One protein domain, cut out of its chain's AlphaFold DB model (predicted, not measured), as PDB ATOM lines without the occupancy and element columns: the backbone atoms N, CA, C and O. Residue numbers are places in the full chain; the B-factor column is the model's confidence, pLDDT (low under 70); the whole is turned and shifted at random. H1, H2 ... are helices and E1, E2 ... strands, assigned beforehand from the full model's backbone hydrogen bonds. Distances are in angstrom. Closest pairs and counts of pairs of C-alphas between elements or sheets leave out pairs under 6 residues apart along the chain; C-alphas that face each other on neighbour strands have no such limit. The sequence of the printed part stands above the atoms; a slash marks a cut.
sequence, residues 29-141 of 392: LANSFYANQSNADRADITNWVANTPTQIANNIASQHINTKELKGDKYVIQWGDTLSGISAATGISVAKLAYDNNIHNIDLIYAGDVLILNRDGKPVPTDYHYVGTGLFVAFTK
ATOM      1  N   LEU A  29      80.224  57.602  94.816       36.69
ATOM      2  CA  LEU A  29      80.641  58.704  95.700       36.69
ATOM      3  C   LEU A  29      82.104  58.608  96.156       36.69
ATOM      4  O   LEU A  29      82.782  59.632  96.225       36.69
ATOM      5  N   ALA A  30      82.616  57.393  96.383       35.94
ATOM      6  CA  ALA A  30      84.019  57.191  96.740       35.94
ATOM      7  C   ALA A  30      84.965  57.738  95.655       35.94
ATOM      8  O   ALA A  30      85.926  58.441  95.952       35.94
ATOM      9  N   ASN A  31      84.671  57.473  94.378       33.00
ATOM     10  CA  ASN A  31      85.609  57.744  93.288       33.00
ATOM     11  C   ASN A  31      85.785  59.243  92.963       33.00
ATOM     12  O   ASN A  31      86.761  59.613  92.317       33.00
ATOM     13  N   SER A  32      84.864  60.109  93.401       39.88
ATOM     14  CA  SER A  32      84.951  61.566  93.205       39.88
ATOM     15  C   SER A  32      85.855  62.291  94.207       39.88
ATOM     16  O   SER A  32      86.323  63.383  93.891       39.88
ATOM     17  N   PHE A  33      86.129  61.710  95.381       38.72
ATOM     18  CA  PHE A  33      86.969  62.342  96.408       38.72
ATOM     19  C   PHE A  33      88.437  62.455  95.954       38.72
ATOM     20  O   PHE A  33      89.049  63.516  96.037       38.72
ATOM     21  N   TYR A  34      88.972  61.387  95.357       42.81
ATOM     22  CA  TYR A  34      90.379  61.289  94.938       42.81
ATOM     23  C   TYR A  34      90.721  62.050  93.644       42.81
ATOM     24  O   TYR A  34      91.881  62.076  93.236       42.81
ATOM     25  N   ALA A  35      89.732  62.640  92.965       40.72
ATOM     26  CA  ALA A  35      89.902  63.213  91.627       40.72
ATOM     27  C   ALA A  35      90.569  64.605  91.602       40.72
ATOM     28  O   ALA A  35      90.971  65.051  90.532       40.72
ATOM     29  N   ASN A  36      90.678  65.286  92.752       39.03
ATOM     30  CA  ASN A  36      91.134  66.684  92.852       39.03
ATOM     31  C   ASN A  36      92.322  66.900  93.821       39.03
ATOM     32  O   ASN A  36      92.554  68.023  94.259       39.03
ATOM     33  N   GLN A  37      93.071  65.850  94.176       40.00
ATOM     34  CA  GLN A  37      94.268  65.951  95.033       40.00
ATOM     35  C   GLN A  37      95.563  66.017  94.203       40.00
ATOM     36  O   GLN A  37      95.656  65.390  93.145       40.00
ATOM     37  N   SER A  38      96.575  66.750  94.686       38.53
ATOM     38  CA  SER A  38      97.859  66.911  93.986       38.53
ATOM     39  C   SER A  38      98.628  65.594  93.865       38.53
ATOM     40  O   SER A  38      98.530  64.707  94.710       38.53
ATOM     41  N   ASN A  39      99.479  65.468  92.845       38.59
ATOM     42  CA  ASN A  39     100.345  64.293  92.709       38.59
ATOM     43  C   ASN A  39     101.442  64.218  93.786       38.59
ATOM     44  O   ASN A  39     101.931  63.125  94.042       38.59
ATOM     45  N   ALA A  40     101.799  65.335  94.435       36.69
ATOM     46  CA  ALA A  40     102.687  65.328  95.604       36.69
ATOM     47  C   ALA A  40     101.950  64.837  96.864       36.69
ATOM     48  O   ALA A  40     102.413  63.918  97.534       36.69
ATOM     49  N   ASP A  41     100.754  65.378  97.108       42.03
ATOM     50  CA  ASP A  41      99.840  64.990  98.196       42.03
ATOM     51  C   ASP A  41      99.472  63.494  98.162       42.03
ATOM     52  O   ASP A  41      99.185  62.885  99.189       42.03
ATOM     53  N   ARG A  42      99.495  62.889  96.969       42.50
ATOM     54  CA  ARG A  42      99.214  61.466  96.723       42.50
ATOM     55  C   ARG A  42     100.461  60.565  96.745       42.50
ATOM     56  O   ARG A  42     100.320  59.371  96.489       42.50
ATOM     57  N   ALA A  43     101.659  61.108  96.987       36.50
ATOM     58  CA  ALA A  43     102.925  60.374  96.886       36.50
ATOM     59  C   ALA A  43     103.549  59.978  98.236       36.50
ATOM     60  O   ALA A  43     104.246  58.965  98.284       36.50
ATOM     61  N   ASP A  44     103.282  60.700  99.332       41.59
ATOM     62  CA  ASP A  44     103.722  60.282 100.676       41.59
ATOM     63  C   ASP A  44     102.776  59.220 101.266       41.59
ATOM     64  O   ASP A  44     102.041  59.432 102.229       41.59
ATOM     65  N   ILE A  45     102.785  58.041 100.640       41.25
ATOM     66  CA  ILE A  45     102.073  56.844 101.119       41.25
ATOM     67  C   ILE A  45     102.860  56.158 102.263       41.25
ATOM     68  O   ILE A  45     102.402  55.199 102.877       41.25
ATOM     69  N   THR A  46     104.048  56.672 102.586       38.28
ATOM     70  CA  THR A  46     104.953  56.167 103.624       38.28
ATOM     71  C   THR A  46     104.611  56.636 105.038       38.28
ATOM     72  O   THR A  46     104.820  55.874 105.979       38.28
ATOM     73  N   ASN A  47     104.065  57.844 105.202       42.25
ATOM     74  CA  ASN A  47     103.857  58.479 106.511       42.25
ATOM     75  C   ASN A  47     102.390  58.431 106.990       42.25
ATOM     76  O   ASN A  47     101.865  59.397 107.542       42.25
ATOM     77  N   TRP A  48     101.695  57.321 106.736       58.91
ATOM     78  CA  TRP A  48     100.250  57.216 106.957       58.91
ATOM     79  C   TRP A  48      99.863  57.032 108.431       58.91
ATOM     80  O   TRP A  48     100.081  55.980 109.030       58.91
ATOM     81  N   VAL A  49      99.230  58.060 108.996       54.09
ATOM     82  CA  VAL A  49      98.676  58.069 110.357       54.09
ATOM     83  C   VAL A  49      97.208  57.625 110.326       54.09
ATOM     84  O   VAL A  49      96.486  57.896 109.367       54.09
ATOM     85  N   ALA A  50      96.761  56.928 111.369       66.12
ATOM     86  CA  ALA A  50      95.364  56.530 111.525       66.12
ATOM     87  C   ALA A  50      94.468  57.699 111.965       66.12
ATOM     88  O   ALA A  50      94.901  58.584 112.703       66.12
ATOM     89  N   ASN A  51      93.193  57.654 111.580       68.81
ATOM     90  CA  ASN A  51      92.204  58.654 111.968       68.81
ATOM     91  C   ASN A  51      91.903  58.569 113.476       68.81
ATOM     92  O   ASN A  51      91.677  57.482 114.020       68.81
ATOM     93  N   THR A  52      91.844  59.718 114.152       72.38
ATOM     94  CA  THR A  52      91.416  59.814 115.559       72.38
ATOM     95  C   THR A  52      89.909  59.545 115.698       72.38
ATOM     96  O   THR A  52      89.168  59.718 114.726       72.38
ATOM     97  N   PRO A  53      89.389  59.180 116.890       78.50
ATOM     98  CA  PRO A  53      87.948  58.995 117.092       78.50
ATOM     99  C   PRO A  53      87.114  60.208 116.671       78.50
ATOM    100  O   PRO A  53      86.058  60.044 116.068       78.50
ATOM    101  N   THR A  54      87.617  61.422 116.903       71.81
ATOM    102  CA  THR A  54      86.976  62.679 116.487       71.81
ATOM    103  C   THR A  54      86.934  62.825 114.964       71.81
ATOM    104  O   THR A  54      85.904  63.196 114.405       71.81
ATOM    105  N   GLN A  55      88.020  62.477 114.261       72.50
ATOM    106  CA  GLN A  55      88.042  62.453 112.793       72.50
ATOM    107  C   GLN A  55      87.085  61.389 112.236       72.50
ATOM    108  O   GLN A  55      86.329  61.676 111.313       72.50
ATOM    109  N   ILE A  56      87.042  60.197 112.836       78.12
ATOM    110  CA  ILE A  56      86.125  59.119 112.437       78.12
ATOM    111  C   ILE A  56      84.663  59.518 112.702       78.12
ATOM    112  O   ILE A  56      83.813  59.333 111.833       78.12
ATOM    113  N   ALA A  57      84.352  60.144 113.840       76.62
ATOM    114  CA  ALA A  57      83.019  60.675 114.130       76.62
ATOM    115  C   ALA A  57      82.592  61.747 113.109       76.62
ATOM    116  O   ALA A  57      81.457  61.727 112.630       76.62
ATOM    117  N   ASN A  58      83.515  62.626 112.701       72.44
ATOM    118  CA  ASN A  58      83.281  63.607 111.640       72.44
ATOM    119  C   ASN A  58      83.094  62.944 110.260       72.44
ATOM    120  O   ASN A  58      82.226  63.373 109.496       72.44
ATOM    121  N   ASN A  59      83.826  61.868 109.948       78.44
ATOM    122  CA  ASN A  59      83.639  61.073 108.728       78.44
ATOM    123  C   ASN A  59      82.263  60.381 108.703       78.44
ATOM    124  O   ASN A  59      81.604  60.357 107.662       78.44
ATOM    125  N   ILE A  60      81.801  59.856 109.845       82.25
ATOM    126  CA  ILE A  60      80.471  59.250 110.025       82.25
ATOM    127  C   ILE A  60      79.372  60.312 109.834       82.25
ATOM    128  O   ILE A  60      78.455  60.119 109.030       82.25
ATOM    129  N   ALA A  61      79.492  61.468 110.494       79.38
ATOM    130  CA  ALA A  61      78.543  62.577 110.365       79.38
ATOM    131  C   ALA A  61      78.487  63.149 108.933       79.38
ATOM    132  O   ALA A  61      77.407  63.466 108.427       79.38
ATOM    133  N   SER A  62      79.630  63.206 108.240       75.88
ATOM    134  CA  SER A  62      79.731  63.636 106.834       75.88
ATOM    135  C   SER A  62      79.012  62.695 105.859       75.88
ATOM    136  O   SER A  62      78.632  63.115 104.769       75.88
ATOM    137  N   GLN A  63      78.764  61.444 106.259       84.06
ATOM    138  CA  GLN A  63      77.941  60.475 105.525       84.06
ATOM    139  C   GLN A  63      76.458  60.497 105.949       84.06
ATOM    140  O   GLN A  63      75.692  59.607 105.586       84.06
ATOM    141  N   HIS A  64      76.043  61.534 106.688       83.94
ATOM    142  CA  HIS A  64      74.687  61.750 107.209       83.94
ATOM    143  C   HIS A  64      74.215  60.703 108.237       83.94
ATOM    144  O   HIS A  64      73.013  60.482 108.388       83.94
ATOM    145  N   ILE A  65      75.146  60.083 108.968       81.75
ATOM    146  CA  ILE A  65      74.855  59.114 110.034       81.75
ATOM    147  C   ILE A  65      74.911  59.813 111.399       81.75
ATOM    148  O   ILE A  65      75.844  60.559 111.692       81.75
ATOM    149  N   ASN A  66      73.925  59.550 112.261       85.19
ATOM    150  CA  ASN A  66      73.849  60.126 113.602       85.19
ATOM    151  C   ASN A  66      74.517  59.208 114.641       85.19
ATOM    152  O   ASN A  66      73.925  58.222 115.066       85.19
ATOM    153  N   THR A  67      75.709  59.551 115.134       77.94
ATOM    154  CA  THR A  67      76.403  58.763 116.179       77.94
ATOM    155  C   THR A  67      75.601  58.614 117.482       77.94
ATOM    156  O   THR A  67      75.794  57.646 118.225       77.94
ATOM    157  N   LYS A  68      74.642  59.511 117.758       81.12
ATOM    158  CA  LYS A  68      73.755  59.403 118.928       81.12
ATOM    159  C   LYS A  68      72.683  58.318 118.769       81.12
ATOM    160  O   LYS A  68      72.230  57.790 119.781       81.12
ATOM    161  N   GLU A  69      72.338  57.904 117.550       83.31
ATOM    162  CA  GLU A  69      71.350  56.854 117.276       83.31
ATOM    163  C   GLU A  69      71.824  55.925 116.145       83.31
ATOM    164  O   GLU A  69      71.702  56.258 114.972       83.31
ATOM    165  N   LEU A  70      72.354  54.749 116.511       87.69
ATOM    166  CA  LEU A  70      72.939  53.777 115.576       87.69
ATOM    167  C   LEU A  70      72.149  52.459 115.609       87.69
ATOM    168  O   LEU A  70      72.285  51.669 116.551       87.69
ATOM    169  N   LYS A  71      71.311  52.229 114.589       88.38
ATOM    170  CA  LYS A  71      70.281  51.165 114.529       88.38
ATOM    171  C   LYS A  71      70.477  50.170 113.372       88.38
ATOM    172  O   LYS A  71      69.548  49.442 113.018       88.38
ATOM    173  N   GLY A  72      71.659  50.141 112.755       89.75
ATOM    174  CA  GLY A  72      71.935  49.410 111.507       89.75
ATOM    175  C   GLY A  72      72.392  50.306 110.352       89.75
ATOM    176  O   GLY A  72      72.249  49.934 109.184       89.75
ATOM    177  N   ASP A  73      72.907  51.489 110.678       93.06
ATOM    178  CA  ASP A  73      73.348  52.524 109.749       93.06
ATOM    179  C   ASP A  73      74.579  52.091 108.950       93.06
ATOM    180  O   ASP A  73      75.361  51.251 109.391       93.06
ATOM    181  N   LYS A  74      74.741  52.633 107.740       92.94
ATOM    182  CA  LYS A  74      75.695  52.126 106.740       92.94
ATOM    183  C   LYS A  74      76.843  53.095 106.519       92.94
ATOM    184  O   LYS A  74      76.772  53.936 105.627       92.94
ATOM    185  N   TYR A  75      77.895  52.945 107.311       90.44
ATOM    186  CA  TYR A  75      79.123  53.715 107.176       90.44
ATOM    187  C   TYR A  75      80.017  53.123 106.086       90.44
ATOM    188  O   TYR A  75      80.324  51.935 106.110       90.44
ATOM    189  N   VAL A  76      80.458  53.932 105.127       87.75
ATOM    190  CA  VAL A  76      81.540  53.572 104.207       87.75
ATOM    191  C   VAL A  76      82.863  53.843 104.917       87.75
ATOM    192  O   VAL A  76      83.156  54.996 105.241       87.75
ATOM    193  N   ILE A  77      83.659  52.798 105.135       84.94
ATOM    194  CA  ILE A  77      84.972  52.881 105.790       84.94
ATOM    195  C   ILE A  77      85.882  53.806 104.975       84.94
ATOM    196  O   ILE A  77      86.006  53.647 103.757       84.94
ATOM    197  N   GLN A  78      86.515  54.771 105.635       77.44
ATOM    198  CA  GLN A  78      87.467  55.690 105.022       77.44
ATOM    199  C   GLN A  78      88.906  55.189 105.185       77.44
ATOM    200  O   GLN A  78      89.217  54.319 105.999       77.44
ATOM    201  N   TRP A  79      89.812  55.739 104.381       70.62
ATOM    202  CA  TRP A  79      91.244  55.515 104.562       70.62
ATOM    203  C   TRP A  79      91.705  56.107 105.899       70.62
ATOM    204  O   TRP A  79      91.221  57.163 106.303       70.62
ATOM    205  N   GLY A  80      92.627  55.424 106.580       70.12
ATOM    206  CA  GLY A  80      93.078  55.786 107.929       70.12
ATOM    207  C   GLY A  80      92.169  55.280 109.058       70.12
ATOM    208  O   GLY A  80      92.608  55.239 110.204       70.12
ATOM    209  N   ASP A  81      90.940  54.837 108.771       80.69
ATOM    210  CA  ASP A  81      90.073  54.236 109.790       80.69
ATOM    211  C   ASP A  81      90.667  52.924 110.329       80.69
ATOM    212  O   ASP A  81      91.336  52.178 109.616       80.69
ATOM    213  N   THR A  82      90.366  52.616 111.587       87.19
ATOM    214  CA  THR A  82      90.723  51.367 112.287       87.19
ATOM    215  C   THR A  82      89.460  50.820 112.952       87.19
ATOM    216  O   THR A  82      88.571  51.603 113.302       87.19
ATOM    217  N   LEU A  83      89.330  49.503 113.158       88.19
ATOM    218  CA  LEU A  83      88.098  48.976 113.770       88.19
ATOM    219  C   LEU A  83      87.991  49.364 115.256       88.19
ATOM    220  O   LEU A  83      86.887  49.591 115.752       88.19
ATOM    221  N   SER A  84      89.126  49.535 115.943       83.75
ATOM    222  CA  SER A  84      89.187  50.134 117.284       83.75
ATOM    223  C   SER A  84      88.801  51.620 117.286       83.75
ATOM    224  O   SER A  84      88.060  52.052 118.166       83.75
ATOM    225  N   GLY A  85      89.218  52.400 116.284       84.06
ATOM    226  CA  GLY A  85      88.854  53.813 116.169       84.06
ATOM    227  C   GLY A  85      87.380  54.039 115.847       84.06
ATOM    228  O   GLY A  85      86.749  54.908 116.447       84.06
ATOM    229  N   ILE A  86      86.791  53.210 114.980       86.62
ATOM    230  CA  ILE A  86      85.339  53.212 114.742       86.62
ATOM    231  C   ILE A  86      84.591  52.782 116.013       86.62
ATOM    232  O   ILE A  86      83.554  53.362 116.335       86.62
ATOM    233  N   SER A  87      85.124  51.821 116.775       91.75
ATOM    234  CA  SER A  87      84.559  51.425 118.070       91.75
ATOM    235  C   SER A  87      84.527  52.594 119.062       91.75
ATOM    236  O   SER A  87      83.462  52.912 119.596       91.75
ATOM    237  N   ALA A  88      85.647  53.307 119.222       82.69
ATOM    238  CA  ALA A  88      85.745  54.494 120.069       82.69
ATOM    239  C   ALA A  88      84.811  55.634 119.611       82.69
ATOM    240  O   ALA A  88      84.106  56.216 120.430       82.69
ATOM    241  N   ALA A  89      84.737  55.909 118.304       82.88
ATOM    242  CA  ALA A  89      83.911  56.979 117.735       82.88
ATOM    243  C   ALA A  89      82.387  56.729 117.801       82.88
ATOM    244  O   ALA A  89      81.600  57.654 117.596       82.88
ATOM    245  N   THR A  90      81.950  55.485 118.039       86.25
ATOM    246  CA  THR A  90      80.526  55.086 117.992       86.25
ATOM    247  C   THR A  90      79.977  54.532 119.308       86.25
ATOM    248  O   THR A  90      78.756  54.425 119.468       86.25
ATOM    249  N   GLY A  91      80.853  54.135 120.237       88.31
ATOM    250  CA  GLY A  91      80.483  53.387 121.441       88.31
ATOM    251  C   GLY A  91      80.039  51.942 121.166       88.31
ATOM    252  O   GLY A  91      79.492  51.293 122.055       88.31
ATOM    253  N   ILE A  92      80.238  51.421 119.949       90.38
ATOM    254  CA  ILE A  92      79.951  50.021 119.602       90.38
ATOM    255  C   ILE A  92      81.224  49.212 119.829       90.38
ATOM    256  O   ILE A  92      82.242  49.517 119.215       90.38
ATOM    257  N   SER A  93      81.202  48.174 120.669       90.56
ATOM    258  CA  SER A  93      82.405  47.368 120.924       90.56
ATOM    259  C   SER A  93      82.934  46.694 119.650       90.56
ATOM    260  O   SER A  93      82.164  46.278 118.781       90.56
ATOM    261  N   VAL A  94      84.259  46.539 119.553       89.06
ATOM    262  CA  VAL A  94      84.938  45.890 118.414       89.06
ATOM    263  C   VAL A  94      84.355  44.499 118.128       89.06
ATOM    264  O   VAL A  94      84.086  44.171 116.976       89.06
ATOM    265  N   ALA A  95      84.058  43.721 119.175       90.75
ATOM    266  CA  ALA A  95      83.399  42.418 119.068       90.75
ATOM    267  C   ALA A  95      82.024  42.489 118.378       90.75
ATOM    268  O   ALA A  95      81.669  41.597 117.607       90.75
ATOM    269  N   LYS A  96      81.252  43.553 118.633       93.56
ATOM    270  CA  LYS A  96      79.921  43.754 118.054       93.56
ATOM    271  C   LYS A  96      79.980  44.299 116.631       93.56
ATOM    272  O   LYS A  96      79.250  43.796 115.782       93.56
ATOM    273  N   LEU A  97      80.906  45.218 116.342       93.31
ATOM    274  CA  LEU A  97      81.223  45.613 114.963       93.31
ATOM    275  C   LEU A  97      81.645  44.394 114.130       93.31
ATOM    276  O   LEU A  97      81.149  44.221 113.020       93.31
ATOM    277  N   ALA A  98      82.499  43.523 114.673       92.81
ATOM    278  CA  ALA A  98      82.945  42.306 114.003       92.81
ATOM    279  C   ALA A  98      81.794  41.314 113.754       92.81
ATOM    280  O   ALA A  98      81.610  40.848 112.627       92.81
ATOM    281  N   TYR A  99      80.970  41.052 114.776       94.31
ATOM    282  CA  TYR A  99      79.823  40.145 114.696       94.31
ATOM    283  C   TYR A  99      78.760  40.612 113.690       94.31
ATOM    284  O   TYR A  99      78.414  39.857 112.778       94.31
ATOM    285  N   ASP A 100      78.287  41.860 113.813       93.44
ATOM    286  CA  ASP A 100      77.218  42.418 112.969       93.44
ATOM    287  C   ASP A 100      77.639  42.562 111.487       93.44
ATOM    288  O   ASP A 100      76.778  42.679 110.615       93.44
ATOM    289  N   ASN A 101      78.948  42.513 111.192       94.25
ATOM    290  CA  ASN A 101      79.525  42.631 109.845       94.25
ATOM    291  C   ASN A 101      80.221  41.358 109.332       94.25
ATOM    292  O   ASN A 101      80.817  41.371 108.257       94.25
ATOM    293  N   ASN A 102      80.166  40.256 110.088       94.31
ATOM    294  CA  ASN A 102      80.843  38.989 109.779       94.31
ATOM    295  C   ASN A 102      82.375  39.099 109.561       94.31
ATOM    296  O   ASN A 102      82.968  38.276 108.859       94.31
ATOM    297  N   ILE A 103      83.034  40.078 110.188       90.69
ATOM    298  CA  ILE A 103      84.487  40.290 110.098       90.69
ATOM    299  C   ILE A 103      85.187  39.310 111.046       90.69
ATOM    300  O   ILE A 103      85.095  39.447 112.260       90.69
ATOM    301  N   HIS A 104      85.898  38.314 110.509       88.31
ATOM    302  CA  HIS A 104      86.624  37.346 111.346       88.31
ATOM    303  C   HIS A 104      88.050  37.795 111.710       88.31
ATOM    304  O   HIS A 104      88.534  37.438 112.780       88.31
ATOM    305  N   ASN A 105      88.710  38.591 110.860       85.06
ATOM    306  CA  ASN A 105      89.977  39.249 111.183       85.06
ATOM    307  C   ASN A 105      89.750  40.762 111.278       85.06
ATOM    308  O   ASN A 105      89.533  41.407 110.253       85.06
ATOM    309  N   ILE A 106      89.799  41.316 112.490       88.31
ATOM    310  CA  ILE A 106      89.507  42.737 112.744       88.31
ATOM    311  C   ILE A 106      90.621  43.688 112.291       88.31
ATOM    312  O   ILE A 106      90.383  44.890 112.200       88.31
ATOM    313  N   ASP A 107      91.799  43.157 111.957       80.62
ATOM    314  CA  ASP A 107      92.892  43.920 111.344       80.62
ATOM    315  C   ASP A 107      92.680  44.112 109.833       80.62
ATOM    316  O   ASP A 107      93.283  44.991 109.228       80.62
ATOM    317  N   LEU A 108      91.832  43.285 109.207       83.19
ATOM    318  CA  LEU A 108      91.650  43.206 107.756       83.19
ATOM    319  C   LEU A 108      90.321  43.839 107.315       83.19
ATOM    320  O   LEU A 108      89.474  43.195 106.695       83.19
ATOM    321  N   ILE A 109      90.148  45.119 107.644       84.75
ATOM    322  CA  ILE A 109      89.079  45.965 107.092       84.75
ATOM    323  C   ILE A 109      89.580  46.723 105.856       84.75
ATOM    324  O   ILE A 109      90.785  46.937 105.712       84.75
ATOM    325  N   TYR A 110      88.676  47.145 104.966       80.50
ATOM    326  CA  TYR A 110      89.038  47.833 103.721       80.50
ATOM    327  C   TYR A 110      88.332  49.181 103.558       80.50
ATOM    328  O   TYR A 110      87.117  49.274 103.716       80.50
ATOM    329  N   ALA A 111      89.080  50.204 103.144       78.31
ATOM    330  CA  ALA A 111      88.521  51.488 102.746       78.31
ATOM    331  C   ALA A 111      87.614  51.318 101.511       78.31
ATOM    332  O   ALA A 111      87.973  50.647 100.538       78.31
ATOM    333  N   GLY A 112      86.427  51.923 101.557       75.44
ATOM    334  CA  GLY A 112      85.371  51.780 100.554       75.44
ATOM    335  C   GLY A 112      84.376  50.636 100.800       75.44
ATOM    336  O   GLY A 112      83.346  50.608 100.127       75.44
ATOM    337  N   ASP A 113      84.624  49.732 101.756       85.00
ATOM    338  CA  ASP A 113      83.617  48.749 102.180       85.00
ATOM    339  C   ASP A 113      82.585  49.376 103.133       85.00
ATOM    340  O   ASP A 113      82.835  50.396 103.776       85.00
ATOM    341  N   VAL A 114      81.401  48.761 103.217       90.94
ATOM    342  CA  VAL A 114      80.303  49.220 104.081       90.94
ATOM    343  C   VAL A 114      80.319  48.459 105.403       90.94
ATOM    344  O   VAL A 114      80.161  47.240 105.413       90.94
ATOM    345  N   LEU A 115      80.425  49.201 106.502       95.12
ATOM    346  CA  LEU A 115      80.281  48.735 107.872       95.12
ATOM    347  C   LEU A 115      78.904  49.134 108.427       95.12
ATOM    348  O   LEU A 115      78.490  50.293 108.369       95.12
ATOM    349  N   ILE A 116      78.194  48.157 108.980       95.19
ATOM    350  CA  ILE A 116      76.932  48.311 109.697       95.19
ATOM    351  C   ILE A 116      77.216  48.767 111.130       95.19
ATOM    352  O   ILE A 116      77.903  48.073 111.883       95.19
ATOM    353  N   LEU A 117      76.649  49.911 111.514       94.00
ATOM    354  CA  LEU A 117      76.723  50.494 112.850       94.00
ATOM    355  C   LEU A 117      75.389  50.271 113.582       94.00
ATOM    356  O   LEU A 117      74.388  50.933 113.310       94.00
ATOM    357  N   ASN A 118      75.360  49.308 114.503       92.06
ATOM    358  CA  ASN A 118      74.143  48.857 115.183       92.06
ATOM    359  C   ASN A 118      74.355  48.710 116.698       92.06
ATOM    360  O   ASN A 118      74.397  47.593 117.221       92.06
ATOM    361  N   ARG A 119      74.514  49.834 117.407       89.00
ATOM    362  CA  ARG A 119      74.826  49.851 118.846       89.00
ATOM    363  C   ARG A 119      73.762  49.127 119.663       89.00
ATOM    364  O   ARG A 119      74.078  48.210 120.414       89.00
ATOM    365  N   ASP A 120      72.504  49.478 119.426       83.56
ATOM    366  CA  ASP A 120      71.363  49.031 120.230       83.56
ATOM    367  C   ASP A 120      70.759  47.705 119.698       83.56
ATOM    368  O   ASP A 120      69.608  47.362 119.976       83.56
ATOM    369  N   GLY A 121      71.520  46.977 118.870       80.44
ATOM    370  CA  GLY A 121      71.128  45.702 118.273       80.44
ATOM    371  C   GLY A 121      71.234  44.506 119.226       80.44
ATOM    372  O   GLY A 121      71.452  44.640 120.427       80.44
ATOM    373  N   LYS A 122      71.128  43.289 118.674       84.56
ATOM    374  CA  LYS A 122      71.318  42.057 119.460       84.56
ATOM    375  C   LYS A 122      72.722  42.019 120.094       84.56
ATOM    376  O   LYS A 122      73.674  42.451 119.434       84.56
ATOM    377  N   PRO A 123      72.864  41.487 121.324       85.44
ATOM    378  CA  PRO A 123      74.170  41.246 121.924       85.44
ATOM    379  C   PRO A 123      74.934  40.168 121.149       85.44
ATOM    380  O   PRO A 123      74.339  39.324 120.473       85.44
ATOM    381  N   VAL A 124      76.258  40.202 121.269       87.88
ATOM    382  CA  VAL A 124      77.162  39.224 120.653       87.88
ATOM    383  C   VAL A 124      77.078  37.892 121.419       87.88
ATOM    384  O   VAL A 124      77.076  37.918 122.652       87.88
ATOM    385  N   PRO A 125      77.008  36.730 120.742       89.50
ATOM    386  CA  PRO A 125      77.094  35.422 121.394       89.50
ATOM    387  C   PRO A 125      78.423  35.228 122.136       89.50
ATOM    388  O   PRO A 125      79.474  35.641 121.655       89.50
ATOM    389  N   THR A 126      78.399  34.562 123.293       82.94
ATOM    390  CA  THR A 126      79.598  34.344 124.129       82.94
ATOM    391  C   THR A 126      80.597  33.338 123.543       82.94
ATOM    392  O   THR A 126      81.735  33.271 123.998       82.94
ATOM    393  N   ASP A 127      80.190  32.581 122.524       87.69
ATOM    394  CA  ASP A 127      81.012  31.685 121.706       87.69
ATOM    395  C   ASP A 127      81.533  32.345 120.411       87.69
ATOM    396  O   ASP A 127      82.225  31.702 119.620       87.69
ATOM    397  N   TYR A 128      81.230  33.627 120.172       83.81
ATOM    398  CA  TYR A 128      81.750  34.346 119.011       83.81
ATOM    399  C   TYR A 128      83.224  34.727 119.195       83.81
ATOM    400  O   TYR A 128      83.612  35.324 120.201       83.81
ATOM    401  N   HIS A 129      84.045  34.416 118.190       82.81
ATOM    402  CA  HIS A 129      85.484  34.674 118.199       82.81
ATOM    403  C   HIS A 129      85.946  35.326 116.887       82.81
ATOM    404  O   HIS A 129      85.575  34.904 115.785       82.81
ATOM    405  N   TYR A 130      86.810  36.328 117.025       85.94
ATOM    406  CA  TYR A 130      87.559  36.979 115.953       85.94
ATOM    407  C   TYR A 130      89.063  36.895 116.255       85.94
ATOM    408  O   TYR A 130      89.465  36.538 117.363       85.94
ATOM    409  N   VAL A 131      89.896  37.232 115.273       75.00
ATOM    410  CA  VAL A 131      91.353  37.366 115.419       75.00
ATOM    411  C   VAL A 131      91.804  38.774 115.042       75.00
ATOM    412  O   VAL A 131      91.112  39.463 114.295       75.00
ATOM    413  N   GLY A 132      92.967  39.182 115.543       77.44
ATOM    414  CA  GLY A 132      93.547  40.505 115.311       77.44
ATOM    415  C   GLY A 132      93.451  41.432 116.523       77.44
ATOM    416  O   GLY A 132      92.918  41.063 117.569       77.44
ATOM    417  N   THR A 133      93.995  42.634 116.376       73.00
ATOM    418  CA  THR A 133      94.048  43.681 117.409       73.00
ATOM    419  C   THR A 133      93.053  44.823 117.157       73.00
ATOM    420  O   THR A 133      92.655  45.502 118.099       73.00
ATOM    421  N   GLY A 134      92.622  45.035 115.910       77.94
ATOM    422  CA  GLY A 134      91.731  46.117 115.473       77.94
ATOM    423  C   GLY A 134      92.440  47.444 115.201       77.94
ATOM    424  O   GLY A 134      91.785  48.389 114.763       77.94
ATOM    425  N   LEU A 135      93.755  47.492 115.447       75.19
ATOM    426  CA  LEU A 135      94.609  48.687 115.445       75.19
ATOM    427  C   LEU A 135      95.129  49.072 114.056       75.19
ATOM    428  O   LEU A 135      95.661  50.164 113.869       75.19
ATOM    429  N   PHE A 136      95.048  48.152 113.100       73.69
ATOM    430  CA  PHE A 136      95.604  48.318 111.764       73.69
ATOM    431  C   PHE A 136      94.695  49.190 110.894       73.69
ATOM    432  O   PHE A 136      93.476  49.000 110.870       73.69
ATOM    433  N   VAL A 137      95.291  50.152 110.182       75.25
ATOM    434  CA  VAL A 137      94.551  51.038 109.269       75.25
ATOM    435  C   VAL A 137      93.917  50.269 108.112       75.25
ATOM    436  O   VAL A 137      94.484  49.301 107.603       75.25
ATOM    437  N   ALA A 138      92.751  50.734 107.670       78.31
ATOM    438  CA  ALA A 138      91.976  50.107 106.612       78.31
ATOM    439  C   ALA A 138      92.792  49.924 105.321       78.31
ATOM    440  O   ALA A 138      93.274  50.884 104.714       78.31
ATOM    441  N   PHE A 139      92.899  48.669 104.884       70.06
ATOM    442  CA  PHE A 139      93.550  48.275 103.640       70.06
ATOM    443  C   PHE A 139      92.847  48.898 102.431       70.06
ATOM    444  O   PHE A 139      91.659  49.222 102.462       70.06
ATOM    445  N   THR A 140      93.542  48.959 101.299       63.66
ATOM    446  CA  THR A 140      92.932  49.376 100.034       63.66
ATOM    447  C   THR A 140      92.764  48.232  99.051       63.66
ATOM    448  O   THR A 140      93.603  47.339  98.946       63.66
ATOM    449  N   LYS A 141      91.670  48.291  98.290       58.75
ATOM    450  CA  LYS A 141      91.444  47.458  97.099       58.75
ATOM    451  C   LYS A 141      91.937  48.148  95.818       58.75
ATOM    452  O   LYS A 141      91.863  47.562  94.742       58.75
TER     453      LYS A 141
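Overview. This is residues 29 to 141 of the 392 residues of a protein of Pediococcus argentinicus (UniProt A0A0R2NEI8). With little regular structure, this domain packs short helices H2, H3 and H4, H3 between the others, with two-stranded antiparallel sheet E1-E2; H1 lies off beyond a long loop. Of 113 printed residues, 44 are in four named helices and two strands, H1 H2 E1 H3 H4 E2, mixed class. It is compact, radius of gyration of the C-alphas 14.4 A, spanning 48 by 29 by 21 A.

Arrangement. Between E1, residues 71 to 76, and E2, residues 114 to 118, find N 75 and O 115 within hydrogen-bond range, 2.9 A. H3, residues 83 to 90, touches H2, residues 53 to 62; closest C-alphas Pro 53 and Ala 89, 4.6 A. H3 touches H4, residues 94 to 100, about perpendicular at 87 degrees; closest C-alphas Ser 87 and Val 94, 5.6 A. H1, residues 29 to 36, is apart from these; within range are 0 of 4 O i to N i+4 and 1 of 5 O i to N i+3 pairs.

Along the chain. Find C-alpha 71 at (70.281, 51.165, 114.529); E1 runs 15.5 A. E2 ends at C-alpha 118, (74.143, 48.857, 115.183).

Size, cuts and confidence. The printed part has no cut. Links H1 to H2 and H4 to E2 are long. Model pLDDT is under 70 at residues 29 to 51 and 140 to 141.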